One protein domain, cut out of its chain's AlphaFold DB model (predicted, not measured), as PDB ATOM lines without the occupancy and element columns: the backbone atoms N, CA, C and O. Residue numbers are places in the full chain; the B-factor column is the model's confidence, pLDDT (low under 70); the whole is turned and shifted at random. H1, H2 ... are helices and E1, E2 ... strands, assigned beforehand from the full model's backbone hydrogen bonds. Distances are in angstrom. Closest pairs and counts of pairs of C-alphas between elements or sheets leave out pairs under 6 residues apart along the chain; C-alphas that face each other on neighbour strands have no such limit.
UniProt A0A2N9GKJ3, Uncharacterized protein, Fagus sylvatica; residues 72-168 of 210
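What this domain is: This is residues 72 to 168 of the 210 residues of an uncharacterized protein of Fagus sylvatica (UniProt A0A2N9GKJ3). This is a long, narrow, twisted sheet of four antiparallel strands, E1 to E4, with one helix, H1, lying slantwise over one face and the other face bare. The turn between E2 and E3 makes one end of the long axis and the loop between E3 and E4 the other, while the link of residues 82 to 99 loops out on the helix's side of the sheet. The printed part has 97 residues with four named strands and then one named helix, E1 E2 E3 E4 H1, and the sheet's order is E1 - E2 - E3 - E4. The class is mixed, helices and strands. The whole is a rod spanning 51 by 23 by 18 A, only just loose and close to compact, with a radius of gyration of the C-alphas of 15.1 A.

Where its parts are: E1, residues 72 to 81, begins at C-alpha 72 (8.179, 8.358, 30.900) and is 29.7 A long from first to last C-alpha. E2, residues 100 to 110, measures 31.9 A. E3, residues 114 to 128, is the longest strand, 42.0 A, and bends by 53 degrees at residue 125; it ends at C-alpha 128 (32.634, 0.099, 63.999). E4, residues 135 to 143, measures 25.1 A. H1, residues 151 to 164, is 19.6 A long and ends at C-alpha 164 (34.052, 10.088, 56.114).

How they stand to each other: The four strands form a meander, each strand the antiparallel neighbour of the one before, with E1 and E4 as edge strands. E1 and E2 form a hairpin at 162 degrees between their directions; N 76 and O 105 are 2.8 A apart, within hydrogen-bond range. E2 and E3 form a hairpin at 167 degrees, with N 106 and O 118 at 2.7 A. E3 and E4 form a hairpin at 170 degrees, with N 119 and O 143 at 2.9 A and N 127 and O 136 at 3.0 A. E4 is apart from E1 and from E2. H1 is on one face of the sheet, two layers in all, at a height over the sheet of 9.2 A. It lies over E3 and E4, and runs slantwise to the strands, at 38 degrees to E3 on the local plane. The closest C-alphas of E4 and H1 are those of Ile 141 and Thr 158, 7.4 A apart; of E3 and H1, those of Ile 121 and Val 155, 7.8 A. In H1 every O i to N i+4 pair is within hydrogen-bond range.

The domain as a whole: The two C-alphas farthest apart, those of Ser 112 and Cys 132, are 52.3 A from each other. The printed part has no cut. The link from E1 to E2, 18 residues, is long; that from E2 to E3 is tight, and those from E3 to E4 and from E4 to H1 are short. The mean pLDDT of the printed part is 75.6, and it is under 70 at residues 92 to 98, 112 to 113, 137 to 149 and 166.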
ATOM      1  N   GLY A  72       8.682   8.218  29.525       73.81
ATOM      2  CA  GLY A  72       8.179   8.358  30.900       73.81
ATOM      3  C   GLY A  72       9.200   8.038  32.001       73.81
ATOM      4  O   GLY A  72      10.386   8.331  31.855       73.81
ATOM      5  N   LYS A  73       8.717   7.511  33.136       82.88
ATOM      6  CA  LYS A  73       9.503   7.184  34.339       82.88
ATOM      7  C   LYS A  73       9.814   5.689  34.385       82.88
ATOM      8  O   LYS A  73       8.893   4.884  34.283       82.88
ATOM      9  N   TRP A  74      11.070   5.322  34.612       82.38
ATOM     10  CA  TRP A  74      11.478   3.935  34.851       82.38
ATOM     11  C   TRP A  74      12.453   3.831  36.019       82.38
ATOM     12  O   TRP A  74      13.088   4.812  36.409       82.38
ATOM     13  N   THR A  75      12.556   2.632  36.590       83.25
ATOM     14  CA  THR A  75      13.466   2.344  37.697       83.25
ATOM     15  C   THR A  75      14.456   1.247  37.317       83.25
ATOM     16  O   THR A  75      14.086   0.250  36.692       83.25
ATOM     17  N   CYS A  76      15.713   1.436  37.701       79.88
ATOM     18  CA  CYS A  76      16.805   0.493  37.508       79.88
ATOM     19  C   CYS A  76      17.395   0.127  38.868       79.88
ATOM     20  O   CYS A  76      17.815   1.013  39.613       79.88
ATOM     21  N   ASP A  77      17.470  -1.169  39.151       85.81
ATOM     22  CA  ASP A  77      18.106  -1.688  40.359       85.81
ATOM     23  C   ASP A  77      19.451  -2.319  40.004       85.81
ATOM     24  O   ASP A  77      19.526  -3.178  39.119       85.81
ATOM     25  N   TYR A  78      20.493  -1.927  40.733       84.19
ATOM     26  CA  TYR A  78      21.830  -2.499  40.655       84.19
ATOM     27  C   TYR A  78      22.200  -3.094  42.006       84.19
ATOM     28  O   TYR A  78      21.995  -2.486  43.054       84.19
ATOM     29  N   LEU A  79      22.782  -4.288  41.970       87.06
ATOM     30  CA  LEU A  79      23.389  -4.928  43.127       87.06
ATOM     31  C   LEU A  79      24.855  -5.168  42.793       87.06
ATOM     32  O   LEU A  79      25.157  -5.986  41.921       87.06
ATOM     33  N   LEU A  80      25.734  -4.411  43.438       85.81
ATOM     34  CA  LEU A  80      27.167  -4.375  43.165       85.81
ATOM     35  C   LEU A  80      27.939  -4.783  44.412       85.81
ATOM     36  O   LEU A  80      27.503  -4.520  45.528       85.81
ATOM     37  N   SER A  81      29.095  -5.412  44.241       86.06
ATOM     38  CA  SER A  81      30.027  -5.596  45.355       86.06
ATOM     39  C   SER A  81      30.833  -4.315  45.594       86.06
ATOM     40  O   SER A  81      31.007  -3.499  44.682       86.06
ATOM     41  N   LEU A  82      31.415  -4.161  46.789       81.19
ATOM     42  CA  LEU A  82      32.444  -3.131  47.014       81.19
ATOM     43  C   LEU A  82      33.603  -3.256  46.022       81.19
ATOM     44  O   LEU A  82      34.234  -2.257  45.668       81.19
ATOM     45  N   SER A  83      33.849  -4.475  45.534       80.94
ATOM     46  CA  SER A  83      34.916  -4.711  44.581       80.94
ATOM     47  C   SER A  83      34.656  -4.109  43.208       80.94
ATOM     48  O   SER A  83      35.562  -3.534  42.601       80.94
ATOM     49  N   ASP A  84      33.411  -4.194  42.750       83.69
ATOM     50  CA  ASP A  84      32.984  -3.608  41.483       83.69
ATOM     51  C   ASP A  84      33.138  -2.079  41.522       83.69
ATOM     52  O   ASP A  84      33.633  -1.474  40.574       83.69
ATOM     53  N   LEU A  85      32.816  -1.461  42.661       80.88
ATOM     54  CA  LEU A  85      32.914  -0.014  42.864       80.88
ATOM     55  C   LEU A  85      34.321   0.484  43.238       80.88
ATOM     56  O   LEU A  85      34.499   1.687  43.391       80.88
ATOM     57  N   ARG A  86      35.326  -0.395  43.359       83.50
ATOM     58  CA  ARG A  86      36.687  -0.042  43.823       83.50
ATOM     59  C   ARG A  86      36.706   0.623  45.208       83.50
ATOM     60  O   ARG A  86      37.401   1.615  45.430       83.50
ATOM     61  N   LEU A  87      35.900   0.082  46.117       81.44
ATOM     62  CA  LEU A  87      35.739   0.548  47.495       81.44
ATOM     63  C   LEU A  87      36.242  -0.493  48.509       81.44
ATOM     64  O   LEU A  87      35.757  -0.551  49.638       81.44
ATOM     65  N   GLN A  88      37.190  -1.350  48.109       78.81
ATOM     66  CA  GLN A  88      37.763  -2.376  48.991       78.81
ATOM     67  C   GLN A  88      38.536  -1.768  50.164       78.81
ATOM     68  O   GLN A  88      38.633  -2.385  51.217       78.81
ATOM     69  N   ASP A  89      39.054  -0.552  49.995       80.88
ATOM     70  CA  ASP A  89      39.745   0.208  51.036       80.88
ATOM     71  C   ASP A  89      38.834   0.600  52.208       80.88
ATOM     72  O   ASP A  89      39.327   0.923  53.282       80.88
ATOM     73  N   LEU A  90      37.510   0.563  52.024       76.88
ATOM     74  CA  LEU A  90      36.549   0.894  53.077       76.88
ATOM     75  C   LEU A  90      36.219  -0.292  53.999       76.88
ATOM     76  O   LEU A  90      35.466  -0.106  54.957       76.88
ATOM     77  N   VAL A  91      36.739  -1.488  53.705       73.69
ATOM     78  CA  VAL A  91      36.522  -2.713  54.484       73.69
ATOM     79  C   VAL A  91      37.539  -2.776  55.623       73.69
ATOM     80  O   VAL A  91      38.721  -3.005  55.390       73.69
ATOM     81  N   GLU A  92      37.081  -2.586  56.861       68.00
ATOM     82  CA  GLU A  92      37.948  -2.632  58.054       68.00
ATOM     83  C   GLU A  92      38.173  -4.057  58.587       68.00
ATOM     84  O   GLU A  92      39.205  -4.331  59.194       68.00
ATOM     85  N   ASP A  93      37.232  -4.977  58.344       66.12
ATOM     86  CA  ASP A  93      37.256  -6.347  58.862       66.12
ATOM     87  C   ASP A  93      37.226  -7.376  57.720       66.12
ATOM     88  O   ASP A  93      36.443  -7.262  56.775       66.12
ATOM     89  N   GLU A  94      38.019  -8.446  57.841       66.00
ATOM     90  CA  GLU A  94      38.162  -9.516  56.837       66.00
ATOM     91  C   GLU A  94      36.835 -10.237  56.509       66.00
ATOM     92  O   GLU A  94      36.714 -10.900  55.484       66.00
ATOM     93  N   HIS A  95      35.814 -10.083  57.356       58.50
ATOM     94  CA  HIS A  95      34.500 -10.723  57.221       58.50
ATOM     95  C   HIS A  95      33.501  -9.899  56.388       58.50
ATOM     96  O   HIS A  95      32.414 -10.377  56.076       58.50
ATOM     97  N   ASN A  96      33.869  -8.677  55.990       65.19
ATOM     98  CA  ASN A  96      33.030  -7.770  55.202       65.19
ATOM     99  C   ASN A  96      33.405  -7.755  53.703       65.19
ATOM    100  O   ASN A  96      32.955  -6.880  52.961       65.19
ATOM    101  N   GLN A  97      34.206  -8.722  53.232       66.75
ATOM    102  CA  GLN A  97      34.640  -8.800  51.826       66.75
ATOM    103  C   GLN A  97      33.486  -9.038  50.837       66.75
ATOM    104  O   GLN A  97      33.570  -8.614  49.685       66.75
ATOM    105  N   ASP A  98      32.386  -9.633  51.306       66.50
ATOM    106  CA  ASP A  98      31.173  -9.872  50.517       66.50
ATOM    107  C   ASP A  98      30.120  -8.762  50.662       66.50
ATOM    108  O   ASP A  98      28.964  -8.942  50.270       66.50
ATOM    109  N   ALA A  99      30.478  -7.608  51.231       78.44
ATOM    110  CA  ALA A  99      29.522  -6.526  51.393       78.44
ATOM    111  C   ALA A  99      29.003  -6.015  50.038       78.44
ATOM    112  O   ALA A  99      29.748  -5.790  49.074       78.44
ATOM    113  N   GLN A 100      27.689  -5.822  49.987       82.75
ATOM    114  CA  GLN A 100      26.956  -5.435  48.798       82.75
ATOM    115  C   GLN A 100      26.478  -3.991  48.908       82.75
ATOM    116  O   GLN A 100      26.150  -3.468  49.974       82.75
ATOM    117  N   VAL A 101      26.421  -3.348  47.756       83.06
ATOM    118  CA  VAL A 101      25.856  -2.027  47.554       83.06
ATOM    119  C   VAL A 101      24.668  -2.196  46.628       83.06
ATOM    120  O   VAL A 101      24.800  -2.609  45.474       83.06
ATOM    121  N   PHE A 102      23.492  -1.900  47.155       84.69
ATOM    122  CA  PHE A 102      22.266  -1.834  46.390       84.69
ATOM    123  C   PHE A 102      22.020  -0.389  45.959       84.69
ATOM    124  O   PHE A 102      22.065   0.536  46.767       84.69
ATOM    125  N   ILE A 103      21.760  -0.186  44.675       84.62
ATOM    126  CA  ILE A 103      21.539   1.131  44.084       84.62
ATOM    127  C   ILE A 103      20.228   1.072  43.319       84.62
ATOM    128  O   ILE A 103      20.092   0.301  42.372       84.62
ATOM    129  N   ASN A 104      19.280   1.910  43.711       84.69
ATOM    130  CA  ASN A 104      18.028   2.106  42.999       84.69
ATOM    131  C   ASN A 104      18.076   3.463  42.297       84.69
ATOM    132  O   ASN A 104      18.254   4.489  42.948       84.69
ATOM    133  N   LEU A 105      17.921   3.473  40.976       82.12
ATOM    134  CA  LEU A 105      17.855   4.687  40.168       82.12
ATOM    135  C   LEU A 105      16.456   4.835  39.577       82.12
ATOM    136  O   LEU A 105      15.970   3.941  38.897       82.12
ATOM    137  N   CYS A 106      15.828   5.983  39.787       79.94
ATOM    138  CA  CYS A 106      14.593   6.424  39.160       79.94
ATOM    139  C   CYS A 106      14.913   7.436  38.054       79.94
ATOM    140  O   CYS A 106      15.251   8.586  38.322       79.94
ATOM    141  N   ILE A 107      14.761   7.035  36.798       81.56
ATOM    142  CA  ILE A 107      15.011   7.891  35.643       81.56
ATOM    143  C   ILE A 107      13.677   8.403  35.105       81.56
ATOM    144  O   ILE A 107      12.727   7.640  34.936       81.56
ATOM    145  N   HIS A 108      13.606   9.698  34.818       80.12
ATOM    146  CA  HIS A 108      12.473  10.317  34.141       80.12
ATOM    147  C   HIS A 108      12.963  10.976  32.858       80.12
ATOM    148  O   HIS A 108      13.868  11.813  32.884       80.12
ATOM    149  N   LYS A 109      12.347  10.604  31.736       80.25
ATOM    150  CA  LYS A 109      12.567  11.254  30.446       80.25
ATOM    151  C   LYS A 109      11.517  12.322  30.211       80.25
ATOM    152  O   LYS A 109      10.325  12.025  30.157       80.25
ATOM    153  N   HIS A 110      11.982  13.545  30.013       77.88
ATOM    154  CA  HIS A 110      11.160  14.703  29.710       77.88
ATOM    155  C   HIS A 110      11.157  14.944  28.204       77.88
ATOM    156  O   HIS A 110      12.203  14.909  27.552       77.88
ATOM    157  N   ALA A 111       9.979  15.210  27.641       70.56
ATOM    158  CA  ALA A 111       9.892  15.735  26.285       70.56
ATOM    159  C   ALA A 111      10.613  17.096  26.270       70.56
ATOM    160  O   ALA A 111      10.297  17.971  27.071       70.56
ATOM    161  N   SER A 112      11.636  17.242  25.428       67.94
ATOM    162  CA  SER A 112      12.448  18.463  25.252       67.94
ATOM    163  C   SER A 112      13.442  18.847  26.365       67.94
ATOM    164  O   SER A 112      14.382  19.573  26.067       67.94
ATOM    165  N   PHE A 113      13.311  18.345  27.601       66.81
ATOM    166  CA  PHE A 113      14.238  18.641  28.719       66.81
ATOM    167  C   PHE A 113      15.233  17.513  29.045       66.81
ATOM    168  O   PHE A 113      15.947  17.592  30.041       66.81
ATOM    169  N   GLY A 114      15.279  16.449  28.240       72.31
ATOM    170  CA  GLY A 114      16.215  15.334  28.415       72.31
ATOM    171  C   GLY A 114      15.906  14.416  29.592       72.31
ATOM    172  O   GLY A 114      14.753  14.035  29.790       72.31
ATOM    173  N   LEU A 115      16.938  13.980  30.321       72.44
ATOM    174  CA  LEU A 115      16.818  12.994  31.399       72.44
ATOM    175  C   LEU A 115      17.078  13.625  32.762       72.44
ATOM    176  O   LEU A 115      18.060  14.337  32.952       72.44
ATOM    177  N   SER A 116      16.226  13.290  33.727       77.25
ATOM    178  CA  SER A 116      16.497  13.507  35.144       77.25
ATOM    179  C   SER A 116      16.621  12.164  35.841       77.25
ATOM    180  O   SER A 116      15.743  11.309  35.686       77.25
ATOM    181  N   VAL A 117      17.669  11.999  36.635       77.69
ATOM    182  CA  VAL A 117      17.879  10.802  37.438       77.69
ATOM    183  C   VAL A 117      17.728  11.185  38.904       77.69
ATOM    184  O   VAL A 117      18.194  12.232  39.347       77.69
ATOM    185  N   ASP A 118      17.055  10.331  39.649       78.62
ATOM    186  CA  ASP A 118      17.027  10.338  41.105       78.62
ATOM    187  C   ASP A 118      17.554   8.982  41.569       78.62
ATOM    188  O   ASP A 118      17.244   7.964  40.953       78.62
ATOM    189  N   GLY A 119      18.410   8.947  42.581       77.69
ATOM    190  CA  GLY A 119      19.120   7.738  42.977       77.69
ATOM    191  C   GLY A 119      19.164   7.564  44.482       77.69
ATOM    192  O   GLY A 119      19.494   8.503  45.201       77.69
ATOM    193  N   ARG A 120      18.891   6.346  44.952       82.25
ATOM    194  CA  ARG A 120      19.038   5.934  46.349       82.25
ATOM    195  C   ARG A 120      20.071   4.817  46.447       82.25
ATOM    196  O   ARG A 120      19.939   3.781  45.795       82.25
ATOM    197  N   ILE A 121      21.083   5.030  47.282       82.56
ATOM    198  CA  ILE A 121      22.155   4.063  47.549       82.56
ATOM    199  C   ILE A 121      21.944   3.464  48.945       82.56
ATOM    200  O   ILE A 121      21.777   4.196  49.921       82.56
ATOM    201  N   LEU A 122      21.958   2.135  49.030       79.06
ATOM    202  CA  LEU A 122      21.944   1.358  50.265       79.06
ATOM    203  C   LEU A 122      23.209   0.502  50.325       79.06
ATOM    204  O   LEU A 122      23.460  -0.317  49.443       79.06
ATOM    205  N   THR A 123      24.001   0.668  51.374       77.56
ATOM    206  CA  THR A 123      25.241  -0.088  51.570       77.56
ATOM    207  C   THR A 123      25.081  -1.079  52.711       77.56
ATOM    208  O   THR A 123      24.588  -0.715  53.775       77.56
ATOM    209  N   SER A 124      25.518  -2.322  52.515       73.62
ATOM    210  CA  SER A 124      25.438  -3.371  53.536       73.62
ATOM    211  C   SER A 124      26.728  -3.550  54.339       73.62
ATOM    212  O   SER A 124      26.798  -4.473  55.147       73.62
ATOM    213  N   PHE A 125      27.777  -2.760  54.086       74.31
ATOM    214  CA  PHE A 125      29.006  -2.878  54.866       74.31
ATOM    215  C   PHE A 125      28.831  -2.185  56.212       74.31
ATOM    216  O   PHE A 125      28.243  -1.105  56.314       74.31
ATOM    217  N   THR A 126      29.345  -2.839  57.245       72.50
ATOM    218  CA  THR A 126      29.309  -2.335  58.609       72.50
ATOM    219  C   THR A 126      30.614  -1.619  58.923       72.50
ATOM    220  O   THR A 126      31.687  -2.046  58.498       72.50
ATOM    221  N   ARG A 127      30.521  -0.519  59.670       74.31
ATOM    222  CA  ARG A 127      31.671   0.109  60.327       74.31
ATOM    223  C   ARG A 127      31.527   0.002  61.827       74.31
ATOM    224  O   ARG A 127      30.408  -0.098  62.332       74.31
ATOM    225  N   LYS A 128      32.650   0.040  62.539       81.25
ATOM    226  CA  LYS A 128      32.634   0.099  63.999       81.25
ATOM    227  C   LYS A 128      32.373   1.526  64.445       81.25
ATOM    228  O   LYS A 128      32.925   2.485  63.912       81.25
ATOM    229  N   CYS A 129      31.481   1.680  65.412       82.25
ATOM    230  CA  CYS A 129      31.261   2.969  66.044       82.25
ATOM    231  C   CYS A 129      32.520   3.360  66.818       82.25
ATOM    232  O   CYS A 129      32.995   2.591  67.649       82.25
ATOM    233  N   SER A 130      33.024   4.571  66.607       79.38
ATOM    234  CA  SER A 130      34.179   5.100  67.345       79.38
ATOM    235  C   SER A 130      33.940   5.206  68.858       79.38
ATOM    236  O   SER A 130      34.890   5.304  69.627       79.38
ATOM    237  N   ILE A 131      32.678   5.161  69.295       82.06
ATOM    238  CA  ILE A 131      32.275   5.422  70.682       82.06
ATOM    239  C   ILE A 131      31.928   4.133  71.425       82.06
ATOM    240  O   ILE A 131      32.384   3.925  72.543       82.06
ATOM    241  N   CYS A 132      31.142   3.247  70.813       83.50
ATOM    242  CA  CYS A 132      30.698   2.003  71.449       83.50
ATOM    243  C   CYS A 132      31.209   0.732  70.759       83.50
ATOM    244  O   CYS A 132      30.814  -0.364  71.150       83.50
ATOM    245  N   ALA A 133      32.056   0.864  69.731       80.44
ATOM    246  CA  ALA A 133      32.620  -0.229  68.932       80.44
ATOM    247  C   ALA A 133      31.591  -1.169  68.273       80.44
ATOM    248  O   ALA A 133      31.974  -2.172  67.670       80.44
ATOM    249  N   SER A 134      30.292  -0.856  68.342       80.19
ATOM    250  CA  SER A 134      29.248  -1.672  67.732       80.19
ATOM    251  C   SER A 134      29.289  -1.554  66.202       80.19
ATOM    252  O   SER A 134      29.553  -0.464  65.678       80.19
ATOM    253  N   PRO A 135      29.043  -2.653  65.467       77.56
ATOM    254  CA  PRO A 135      28.916  -2.605  64.021       77.56
ATOM    255  C   PRO A 135      27.592  -1.933  63.644       77.56
ATOM    256  O   PRO A 135      26.535  -2.287  64.165       77.56
ATOM    257  N   TYR A 136      27.633  -0.985  62.713       75.81
ATOM    258  CA  TYR A 136      26.436  -0.342  62.173       75.81
ATOM    259  C   TYR A 136      26.542  -0.160  60.662       75.81
ATOM    260  O   TYR A 136      27.626   0.065  60.120       75.81
ATOM    261  N   CYS A 137      25.398  -0.260  59.990       69.31
ATOM    262  CA  CYS A 137      25.261   0.040  58.570       69.31
ATOM    263  C   CYS A 137      24.862   1.509  58.417       69.31
ATOM    264  O   CYS A 137      23.956   1.974  59.111       69.31
ATOM    265  N   ARG A 138      25.503   2.238  57.500       66.94
ATOM    266  CA  ARG A 138      25.028   3.572  57.107       66.94
ATOM    267  C   ARG A 138      23.999   3.420  55.993       66.94
ATOM    268  O   ARG A 138      24.245   2.719  55.012       66.94
ATOM    269  N   GLU A 139      22.853   4.072  56.148       60.91
ATOM    270  CA  GLU A 139      21.822   4.133  55.115       60.91
ATOM    271  C   GLU A 139      21.564   5.592  54.716       60.91
ATOM    272  O   GLU A 139      21.494   6.475  55.567       60.91
ATOM    273  N   VAL A 140      21.331   5.780  53.414       58.94
ATOM    274  CA  VAL A 140      20.698   6.933  52.755       58.94
ATOM    275  C   VAL A 140      21.627   8.065  52.307       58.94
ATOM    276  O   VAL A 140      21.955   8.975  53.062       58.94
ATOM    277  N   ILE A 141      21.885   8.093  50.991       60.78
ATOM    278  CA  ILE A 141      22.118   9.333  50.237       60.78
ATOM    279  C   ILE A 141      21.242   9.355  48.990       60.78
ATOM    280  O   ILE A 141      21.205   8.385  48.226       60.78
ATOM    281  N   TYR A 142      20.572  10.491  48.797       60.94
ATOM    282  CA  TYR A 142      19.891  10.850  47.563       60.94
ATOM    283  C   TYR A 142      20.871  11.533  46.622       60.94
ATOM    284  O   TYR A 142      21.361  12.630  46.892       60.94
ATOM    285  N   VAL A 143      21.143  10.880  45.505       62.50
ATOM    286  CA  VAL A 143      21.934  11.449  44.425       62.50
ATOM    287  C   VAL A 143      20.947  12.015  43.407       62.50
ATOM    288  O   VAL A 143      20.037  11.304  42.986       62.50
ATOM    289  N   LYS A 144      21.121  13.268  42.971       61.47
ATOM    290  CA  LYS A 144      20.401  13.826  41.810       61.47
ATOM    291  C   LYS A 144      21.322  13.878  40.586       61.47
ATOM    292  O   LYS A 144      21.901  14.936  40.333       61.47
ATOM    293  N   PRO A 145      21.519  12.785  39.826       60.41
ATOM    294  CA  PRO A 145      22.302  12.888  38.606       60.41
ATOM    295  C   PRO A 145      21.554  13.691  37.530       60.41
ATOM    296  O   PRO A 145      20.375  13.457  37.248       60.41
ATOM    297  N   GLY A 146      22.264  14.654  36.939       57.59
ATOM    298  CA  GLY A 146      21.794  15.493  35.835       57.59
ATOM    299  C   GLY A 146      21.855  14.813  34.459       57.59
ATOM    300  O   GLY A 146      21.798  13.592  34.346       57.59
ATOM    301  N   TYR A 147      21.984  15.637  33.412       54.47
ATOM    302  CA  TYR A 147      21.832  15.259  31.997       54.47
ATOM    303  C   TYR A 147      22.859  14.221  31.502       54.47
ATOM    304  O   TYR A 147      22.541  13.413  30.633       54.47
ATOM    305  N   GLU A 148      24.071  14.216  32.070       55.72
ATOM    306  CA  GLU A 148      25.125  13.237  31.785       55.72
ATOM    307  C   GLU A 148      26.149  13.237  32.935       55.72
ATOM    308  O   GLU A 148      27.113  13.997  32.936       55.72
ATOM    309  N   ALA A 149      25.911  12.437  33.975       59.91
ATOM    310  CA  ALA A 149      26.883  12.226  35.047       59.91
ATOM    311  C   ALA A 149      27.500  10.830  34.912       59.91
ATOM    312  O   ALA A 149      26.786   9.861  34.641       59.91
ATOM    313  N   ASP A 150      28.812  10.712  35.129       73.81
ATOM    314  CA  ASP A 150      29.439   9.408  35.339       73.81
ATOM    315  C   ASP A 150      28.987   8.864  36.699       73.81
ATOM    316  O   ASP A 150      29.516   9.229  37.750       73.81
ATOM    317  N   LEU A 151      27.938   8.040  36.668       77.75
ATOM    318  CA  LEU A 151      27.275   7.523  37.864       77.75
ATOM    319  C   LEU A 151      28.226   6.714  38.740       77.75
ATOM    320  O   LEU A 151      28.086   6.748  39.956       77.75
ATOM    321  N   ASP A 152      29.202   6.036  38.138       81.00
ATOM    322  CA  ASP A 152      30.203   5.262  38.868       81.00
ATOM    323  C   ASP A 152      31.021   6.165  39.806       81.00
ATOM    324  O   ASP A 152      31.109   5.879  40.999       81.00
ATOM    325  N   SER A 153      31.567   7.271  39.288       81.31
ATOM    326  CA  SER A 153      32.351   8.235  40.077       81.31
ATOM    327  C   SER A 153      31.491   8.907  41.149       81.31
ATOM    328  O   SER A 153      31.882   8.993  42.307       81.31
ATOM    329  N   LEU A 154      30.264   9.295  40.795       81.31
ATOM    330  CA  LEU A 154      29.339   9.939  41.726       81.31
ATOM    331  C   LEU A 154      28.929   9.016  42.881       81.31
ATOM    332  O   LEU A 154      28.870   9.449  44.032       81.31
ATOM    333  N   VAL A 155      28.657   7.744  42.589       82.06
ATOM    334  CA  VAL A 155      28.352   6.724  43.600       82.06
ATOM    335  C   VAL A 155      29.570   6.483  44.490       82.06
ATOM    336  O   VAL A 155      29.421   6.439  45.710       82.06
ATOM    337  N   GLN A 156      30.768   6.374  43.906       83.56
ATOM    338  CA  GLN A 156      32.012   6.207  44.663       83.56
ATOM    339  C   GLN A 156      32.254   7.375  45.619       83.56
ATOM    340  O   GLN A 156      32.429   7.149  46.816       83.56
ATOM    341  N   ASP A 157      32.204   8.608  45.119       83.88
ATOM    342  CA  ASP A 157      32.423   9.815  45.917       83.88
ATOM    343  C   ASP A 157      31.364   9.952  47.007       83.88
ATOM    344  O   ASP A 157      31.683  10.269  48.149       83.88
ATOM    345  N   THR A 158      30.108   9.630  46.696       82.69
ATOM    346  CA  THR A 158      29.017   9.649  47.673       82.69
ATOM    347  C   THR A 158      29.266   8.661  48.811       82.69
ATOM    348  O   THR A 158      29.140   9.023  49.983       82.69
ATOM    349  N   ILE A 159      29.663   7.424  48.501       82.94
ATOM    350  CA  ILE A 159      29.968   6.420  49.528       82.94
ATOM    351  C   ILE A 159      31.212   6.838  50.332       82.94
ATOM    352  O   ILE A 159      31.213   6.739  51.558       82.94
ATOM    353  N   ARG A 160      32.253   7.377  49.686       84.75
ATOM    354  CA  ARG A 160      33.464   7.880  50.366       84.75
ATOM    355  C   ARG A 160      33.168   9.060  51.295       84.75
ATOM    356  O   ARG A 160      33.593   9.065  52.446       84.75
ATOM    357  N   LEU A 161      32.398  10.042  50.838       80.12
ATOM    358  CA  LEU A 161      32.004  11.191  51.654       80.12
ATOM    359  C   LEU A 161      31.175  10.745  52.853       80.12
ATOM    360  O   LEU A 161      31.456  11.120  53.984       80.12
ATOM    361  N   THR A 162      30.187   9.886  52.633       76.69
ATOM    362  CA  THR A 162      29.299   9.446  53.716       76.69
ATOM    363  C   THR A 162      29.905   8.453  54.664       76.69
ATOM    364  O   THR A 162      29.404   8.342  55.775       76.69
ATOM    365  N   THR A 163      30.999   7.799  54.286       74.94
ATOM    366  CA  THR A 163      31.854   7.059  55.214       74.94
ATOM    367  C   THR A 163      32.812   7.965  55.982       74.94
ATOM    368  O   THR A 163      33.109   7.680  57.138       74.94
ATOM    369  N   SER A 164      33.232   9.095  55.411       70.25
ATOM    370  CA  SER A 164      34.052  10.088  56.114       70.25
ATOM    371  C   SER A 164      33.259  10.942  57.111       70.25
ATOM    372  O   SER A 164      33.830  11.430  58.086       70.25
ATOM    373  N   VAL A 165      31.963  11.170  56.878       70.06
ATOM    374  CA  VAL A 165      31.119  12.001  57.749       70.06
ATOM    375  C   VAL A 165      30.684  11.178  58.969       70.06
ATOM    376  O   VAL A 165      29.680  10.480  58.927       70.06
ATOM    377  N   LYS A 166      31.462  11.292  60.055       63.16
ATOM    378  CA  LYS A 166      31.156  10.896  61.448       63.16
ATOM    379  C   LYS A 166      31.004   9.388  61.726       63.16
ATOM    380  O   LYS A 166      30.031   8.750  61.342       63.16
ATOM    381  N   ASP A 167      31.936   8.832  62.507       71.25
ATOM    382  CA  ASP A 167      31.971   7.413  62.897       71.25
ATOM    383  C   ASP A 167      31.082   7.065  64.099       71.25
ATOM    384  O   ASP A 167      31.528   6.435  65.060       71.25
ATOM    385  N   THR A 168      29.815   7.474  64.066       76.12
ATOM    386  CA  THR A 168      28.859   7.234  65.157       76.12
ATOM    387  C   THR A 168      27.649   6.445  64.676       76.12
ATOM    388  O   THR A 168      27.049   6.789  63.663       76.12
TER     389      THR A 168